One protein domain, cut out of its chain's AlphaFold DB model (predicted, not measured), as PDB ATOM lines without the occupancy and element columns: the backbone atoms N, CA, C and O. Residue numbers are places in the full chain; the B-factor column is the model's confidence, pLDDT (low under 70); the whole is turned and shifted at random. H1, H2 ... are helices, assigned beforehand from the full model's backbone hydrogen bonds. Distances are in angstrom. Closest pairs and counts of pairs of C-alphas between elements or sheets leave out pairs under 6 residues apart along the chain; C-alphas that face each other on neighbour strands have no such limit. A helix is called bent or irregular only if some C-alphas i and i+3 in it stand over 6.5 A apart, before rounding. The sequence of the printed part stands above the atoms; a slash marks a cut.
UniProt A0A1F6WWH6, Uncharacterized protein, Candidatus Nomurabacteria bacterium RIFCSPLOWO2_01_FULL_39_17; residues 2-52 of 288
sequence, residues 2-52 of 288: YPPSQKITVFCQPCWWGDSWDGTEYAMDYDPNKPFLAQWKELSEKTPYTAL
ATOM      1  N   TYR A   2     190.364 212.669 130.119       71.62
ATOM      2  CA  TYR A   2     191.439 212.706 131.133       71.62
ATOM      3  C   TYR A   2     191.235 211.678 132.279       71.62
ATOM      4  O   TYR A   2     190.078 211.372 132.578       71.62
ATOM      5  N   PRO A   3     192.303 211.130 132.910       70.12
ATOM      6  CA  PRO A   3     192.207 210.073 133.932       70.12
ATOM      7  C   PRO A   3     192.296 210.569 135.404       70.12
ATOM      8  O   PRO A   3     192.938 211.584 135.668       70.12
ATOM      9  N   PRO A   4     191.738 209.846 136.407       73.25
ATOM     10  CA  PRO A   4     191.502 210.409 137.753       73.25
ATOM     11  C   PRO A   4     192.697 210.500 138.721       73.25
ATOM     12  O   PRO A   4     192.558 211.091 139.787       73.25
ATOM     13  N   SER A   5     193.852 209.895 138.424       76.88
ATOM     14  CA  SER A   5     195.026 209.907 139.325       76.88
ATOM     15  C   SER A   5     195.922 211.144 139.164       76.88
ATOM     16  O   SER A   5     196.916 211.291 139.879       76.88
ATOM     17  N   GLN A   6     195.588 212.027 138.223       73.88
ATOM     18  CA  GLN A   6     196.387 213.177 137.814       73.88
ATOM     19  C   GLN A   6     195.885 214.456 138.506       73.88
ATOM     20  O   GLN A   6     194.686 214.719 138.547       73.88
ATOM     21  N   LYS A   7     196.794 215.260 139.070       73.31
ATOM     22  CA  LYS A   7     196.450 216.465 139.848       73.31
ATOM     23  C   LYS A   7     196.357 217.711 138.955       73.31
ATOM     24  O   LYS A   7     197.261 218.538 138.982       73.31
ATOM     25  N   ILE A   8     195.295 217.810 138.154       79.81
ATOM     26  CA  ILE A   8     195.031 218.940 137.243       79.81
ATOM     27  C   ILE A   8     193.543 219.320 137.221       79.81
ATOM     28  O   ILE A   8     192.677 218.470 137.430       79.81
ATOM     29  N   THR A   9     193.245 220.588 136.928       83.25
ATOM     30  CA  THR A   9     191.873 221.111 136.843       83.25
ATOM     31  C   THR A   9     191.298 220.902 135.442       83.25
ATOM     32  O   THR A   9     191.475 221.721 134.544       83.25
ATOM     33  N   VAL A  10     190.569 219.806 135.238       85.81
ATOM     34  CA  VAL A  10     189.702 219.673 134.058       85.81
ATOM     35  C   VAL A  10     188.393 220.386 134.363       85.81
ATOM     36  O   VAL A  10     187.620 219.953 135.219       85.81
ATOM     37  N   PHE A  11     188.146 221.486 133.663       85.25
ATOM     38  CA  PHE A  11     186.847 222.128 133.665       85.25
ATOM     39  C   PHE A  11     185.829 221.221 132.977       85.25
ATOM     40  O   PHE A  11     186.095 220.553 131.977       85.25
ATOM     41  N   CYS A  12     184.618 221.200 133.530       73.62
ATOM     42  CA  CYS A  12     183.497 220.606 132.827       73.62
ATOM     43  C   CYS A  12     183.359 221.270 131.447       73.62
ATOM     44  O   CYS A  12     183.717 222.435 131.293       73.62
ATOM     45  N   GLN A  13     182.828 220.565 130.447       75.06
ATOM     46  CA  GLN A  13     182.624 221.167 129.125       75.06
ATOM     47  C   GLN A  13     181.910 222.545 129.180       75.06
ATOM     48  O   GLN A  13     182.440 223.487 128.598       75.06
ATOM     49  N   PRO A  14     180.812 222.729 129.947       65.75
ATOM     50  CA  PRO A  14     180.219 224.055 130.164       65.75
ATOM     51  C   PRO A  14     181.155 225.087 130.808       65.75
ATOM     52  O   PRO A  14     181.057 226.272 130.519       65.75
ATOM     53  N   CYS A  15     182.053 224.646 131.690       86.81
ATOM     54  CA  CYS A  15     182.876 225.507 132.527       86.81
ATOM     55  C   CYS A  15     183.906 226.296 131.693       86.81
ATOM     56  O   CYS A  15     184.136 227.462 131.982       86.81
ATOM     57  N   TRP A  16     184.500 225.705 130.642       80.00
ATOM     58  CA  TRP A  16     185.436 226.434 129.757       80.00
ATOM     59  C   TRP A  16     184.711 227.474 128.878       80.00
ATOM     60  O   TRP A  16     185.337 228.426 128.432       80.00
ATOM     61  N   TRP A  17     183.397 227.361 128.658       72.75
ATOM     62  CA  TRP A  17     182.669 228.172 127.664       72.75
ATOM     63  C   TRP A  17     181.560 229.041 128.275       72.75
ATOM     64  O   TRP A  17     180.572 229.339 127.609       72.75
ATOM     65  N   GLY A  18     181.718 229.432 129.540       80.50
ATOM     66  CA  GLY A  18     180.889 230.448 130.191       80.50
ATOM     67  C   GLY A  18     181.695 231.703 130.516       80.50
ATOM     68  O   GLY A  18     182.872 231.610 130.841       80.50
ATOM     69  N   ASP A  19     181.044 232.866 130.511       78.00
ATOM     70  CA  ASP A  19     181.678 234.182 130.726       78.00
ATOM     71  C   ASP A  19     182.105 234.447 132.188       78.00
ATOM     72  O   ASP A  19     182.510 235.551 132.542       78.00
ATOM     73  N   SER A  20     181.991 233.443 133.067       85.19
ATOM     74  CA  SER A  20     182.467 233.505 134.455       85.19
ATOM     75  C   SER A  20     183.990 233.551 134.573       85.19
ATOM     76  O   SER A  20     184.482 233.852 135.654       85.19
ATOM     77  N   TRP A  21     184.696 233.222 133.488       84.25
ATOM     78  CA  TRP A  21     186.133 233.391 133.306       84.25
ATOM     79  C   TRP A  21     186.387 233.888 131.874       84.25
ATOM     80  O   TRP A  21     185.695 233.491 130.938       84.25
ATOM     81  N   ASP A  22     187.403 234.728 131.691       88.19
ATOM     82  CA  ASP A  22     187.970 235.089 130.379       88.19
ATOM     83  C   ASP A  22     189.431 234.605 130.233       88.19
ATOM     84  O   ASP A  22     190.110 234.884 129.245       88.19
ATOM     85  N   GLY A  23     189.923 233.880 131.244       81.19
ATOM     86  CA  GLY A  23     191.307 233.427 131.378       81.19
ATOM     87  C   GLY A  23     192.252 234.417 132.073       81.19
ATOM     88  O   GLY A  23     193.325 233.997 132.512       81.19
ATOM     89  N   THR A  24     191.884 235.695 132.238       84.75
ATOM     90  CA  THR A  24     192.763 236.707 132.864       84.75
ATOM     91  C   THR A  24     192.989 236.453 134.355       84.75
ATOM     92  O   THR A  24     194.078 236.710 134.869       84.75
ATOM     93  N   GLU A  25     192.002 235.864 135.030       89.38
ATOM     94  CA  GLU A  25     192.002 235.533 136.462       89.38
ATOM     95  C   GLU A  25     193.133 234.581 136.916       89.38
ATOM     96  O   GLU A  25     193.407 234.489 138.113       89.38
ATOM     97  N   TYR A  26     193.829 233.912 135.987       84.81
ATOM     98  CA  TYR A  26     194.939 232.998 136.291       84.81
ATOM     99  C   TYR A  26     196.346 233.615 136.124       84.81
ATOM    100  O   TYR A  26     197.326 232.956 136.476       84.81
ATOM    101  N   ALA A  27     196.460 234.840 135.592       84.62
ATOM    102  CA  ALA A  27     197.693 235.430 135.044       84.62
ATOM    103  C   ALA A  27     198.917 235.532 135.994       84.62
ATOM    104  O   ALA A  27     198.811 235.489 137.219       84.62
ATOM    105  N   MET A  28     200.110 235.690 135.397       79.75
ATOM    106  CA  MET A  28     201.416 235.761 136.075       79.75
ATOM    107  C   MET A  28     202.416 236.672 135.341       79.75
ATOM    108  O   MET A  28     202.364 236.792 134.117       79.75
ATOM    109  N   ASP A  29     203.392 237.208 136.082       85.19
ATOM    110  CA  ASP A  29     204.596 237.860 135.545       85.19
ATOM    111  C   ASP A  29     205.668 236.852 135.068       85.19
ATOM    112  O   ASP A  29     205.646 235.674 135.431       85.19
ATOM    113  N   TYR A  30     206.638 237.323 134.270       81.50
ATOM    114  CA  TYR A  30     207.679 236.497 133.637       81.50
ATOM    115  C   TYR A  30     209.119 236.869 134.047       81.50
ATOM    116  O   TYR A  30     209.567 238.002 133.878       81.50
ATOM    117  N   ASP A  31     209.875 235.868 134.504       86.00
ATOM    118  CA  ASP A  31     211.314 235.892 134.788       86.00
ATOM    119  C   ASP A  31     212.103 235.154 133.680       86.00
ATOM    120  O   ASP A  31     211.874 233.954 133.492       86.00
ATOM    121  N   PRO A  32     213.053 235.820 132.986       83.69
ATOM    122  CA  PRO A  32     213.835 235.246 131.886       83.69
ATOM    123  C   PRO A  32     215.043 234.398 132.321       83.69
ATOM    124  O   PRO A  32     215.677 233.769 131.475       83.69
ATOM    125  N   ASN A  33     215.390 234.379 133.612       86.06
ATOM    126  CA  ASN A  33     216.410 233.478 134.164       86.06
ATOM    127  C   ASN A  33     215.793 232.121 134.525       86.06
ATOM    128  O   ASN A  33     216.467 231.089 134.503       86.06
ATOM    129  N   LYS A  34     214.496 232.119 134.859       75.75
ATOM    130  CA  LYS A  34     213.696 230.902 134.990       75.75
ATOM    131  C   LYS A  34     213.229 230.427 133.608       75.75
ATOM    132  O   LYS A  34     213.021 231.234 132.705       75.75
ATOM    133  N   PRO A  35     212.962 229.123 133.430       77.62
ATOM    134  CA  PRO A  35     212.268 228.655 132.239       77.62
ATOM    135  C   PRO A  35     210.869 229.283 132.165       77.62
ATOM    136  O   PRO A  35     210.108 229.198 133.133       77.62
ATOM    137  N   PHE A  36     210.479 229.837 131.011       71.75
ATOM    138  CA  PHE A  36     209.087 230.250 130.775       71.75
ATOM    139  C   PHE A  36     208.123 229.093 131.062       71.75
ATOM    140  O   PHE A  36     207.143 229.271 131.768       71.75
ATOM    141  N   LEU A  37     208.454 227.872 130.624       66.69
ATOM    142  CA  LEU A  37     207.640 226.679 130.874       66.69
ATOM    143  C   LEU A  37     207.545 226.285 132.355       66.69
ATOM    144  O   LEU A  37     206.596 225.600 132.708       66.69
ATOM    145  N   ALA A  38     208.463 226.710 133.230       59.47
ATOM    146  CA  ALA A  38     208.278 226.514 134.669       59.47
ATOM    147  C   ALA A  38     207.113 227.378 135.177       59.47
ATOM    148  O   ALA A  38     206.307 226.903 135.966       59.47
ATOM    149  N   GLN A  39     206.991 228.597 134.647       74.44
ATOM    150  CA  GLN A  39     205.964 229.585 134.984       74.44
ATOM    151  C   GLN A  39     204.649 229.321 134.223       74.44
ATOM    152  O   GLN A  39     203.580 229.432 134.804       74.44
ATOM    153  N   TRP A  40     204.691 228.863 132.965       72.50
ATOM    154  CA  TRP A  40     203.489 228.431 132.241       72.50
ATOM    155  C   TRP A  40     202.951 227.087 132.740       72.50
ATOM    156  O   TRP A  40     201.742 226.911 132.780       72.50
ATOM    157  N   LYS A  41     203.802 226.162 133.198       67.25
ATOM    158  CA  LYS A  41     203.337 224.995 133.961       67.25
ATOM    159  C   LYS A  41     202.692 225.450 135.270       67.25
ATOM    160  O   LYS A  41     201.589 225.019 135.577       67.25
ATOM    161  N   GLU A  42     203.320 226.386 135.984       74.94
ATOM    162  CA  GLU A  42     202.719 227.001 137.170       74.94
ATOM    163  C   GLU A  42     201.388 227.716 136.863       74.94
ATOM    164  O   GLU A  42     200.562 227.804 137.763       74.94
ATOM    165  N   LEU A  43     201.165 228.191 135.626       80.19
ATOM    166  CA  LEU A  43     199.929 228.806 135.122       80.19
ATOM    167  C   LEU A  43     198.876 227.768 134.694       80.19
ATOM    168  O   LEU A  43     197.720 227.873 135.092       80.19
ATOM    169  N   SER A  44     199.243 226.745 133.920       72.88
ATOM    170  CA  SER A  44     198.323 225.706 133.429       72.88
ATOM    171  C   SER A  44     197.964 224.669 134.501       72.88
ATOM    172  O   SER A  44     196.955 223.985 134.378       72.88
ATOM    173  N   GLU A  45     198.726 224.595 135.595       78.38
ATOM    174  CA  GLU A  45     198.321 223.896 136.822       78.38
ATOM    175  C   GLU A  45     197.351 224.731 137.688       78.38
ATOM    176  O   GLU A  45     196.726 224.168 138.587       78.38
ATOM    177  N   LYS A  46     197.157 226.033 137.394       80.44
ATOM    178  CA  LYS A  46     196.003 226.829 137.875       80.44
ATOM    179  C   LYS A  46     194.826 226.778 136.885       80.44
ATOM    180  O   LYS A  46     193.681 226.629 137.299       80.44
ATOM    181  N   THR A  47     195.128 226.935 135.593       89.19
ATOM    182  CA  THR A  47     194.159 227.215 134.521       89.19
ATOM    183  C   THR A  47     193.370 225.958 134.123       89.19
ATOM    184  O   THR A  47     193.947 224.868 134.100       89.19
ATOM    185  N   PRO A  48     192.076 226.060 133.778       86.50
ATOM    186  CA  PRO A  48     191.248 224.883 133.529       86.50
ATOM    187  C   PRO A  48     191.305 224.341 132.091       86.50
ATOM    188  O   PRO A  48     191.641 225.069 131.163       86.50
ATOM    189  N   TYR A  49     190.896 223.079 131.892       84.69
ATOM    190  CA  TYR A  49     190.841 222.399 130.579       84.69
ATOM    191  C   TYR A  49     189.434 221.954 130.159       84.69
ATOM    192  O   TYR A  49     188.730 221.361 130.966       84.69
ATOM    193  N   THR A  50     189.048 222.146 128.893       75.56
ATOM    194  CA  THR A  50     187.767 221.655 128.342       75.56
ATOM    195  C   THR A  50     187.759 220.110 128.289       75.56
ATOM    196  O   THR A  50     188.722 219.487 127.849       75.56
ATOM    197  N   ALA A  51     186.703 219.455 128.785       76.75
ATOM    198  CA  ALA A  51     186.677 218.004 129.034       76.75
ATOM    199  C   ALA A  51     186.614 217.077 127.791       76.75
ATOM    200  O   ALA A  51     186.849 215.868 127.932       76.75
ATOM    201  N   LEU A  52     186.323 217.612 126.602       68.56
ATOM    202  CA  LEU A  52     186.528 216.964 125.299       68.56
ATOM    203  C   LEU A  52     187.206 217.995 124.381       68.56
ATOM    204  O   LEU A  52     186.746 219.132 124.366       68.56
TER     205      LEU A  52
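AT A GLANCE: This is residues 2 to 52 of the 288 residues of an uncharacterized protein of Candidatus Nomurabacteria bacterium RIFCSPLOWO2_01_FULL_39_17 (UniProt A0A1F6WWH6). There is little regular structure here: a flat, elongated loop of mostly unnamed chain, with H1 at one end and H2 on its returning side. The long link, residues 17 to 35, forms the other side, and the turn at residues 32 to 38, of which 36 to 38 belong to H2, stands free. The printed part has 51 residues, with H1 then H2 and no named strand; the class is all helix, though the named elements hold only 13 residues. It is loose, with a radius of gyration of the C-alphas of 12.7 A, and spans 37 by 29 by 13 A.

IN THESE COORDINATES: H2, residues 36 to 44, runs 12.0 A from C-alpha 36 at (209.087, 230.250, 130.775) to C-alpha 44 at (198.323, 225.706, 133.429). H1 is residues 13 to 16, beginning at (182.624, 221.167, 129.125); it is neither bent nor irregular, but only just: C-alphas 13 and 16 are 6.0 A apart.

HOW THE PARTS SIT: H2 and H1 are apart, with no C-alpha of the one within 8 A of the other. Residues 10 to 11 pair with residues 49 to 50, parallel. In H2 every O i to N i+4 pair is within hydrogen-bond range; H1 is too short for such a pair, and its one O i to N i+3 pair is not within range.

THE WHOLE: The C-alphas farthest apart, of Pro 14 and Asn 33, are 37.6 A apart. The printed part has no cut, and the link from H1 to H2 is long. Mean pLDDT of the printed part is 78.5; residues 14, 37 to 38, 41 and 52 are under 70.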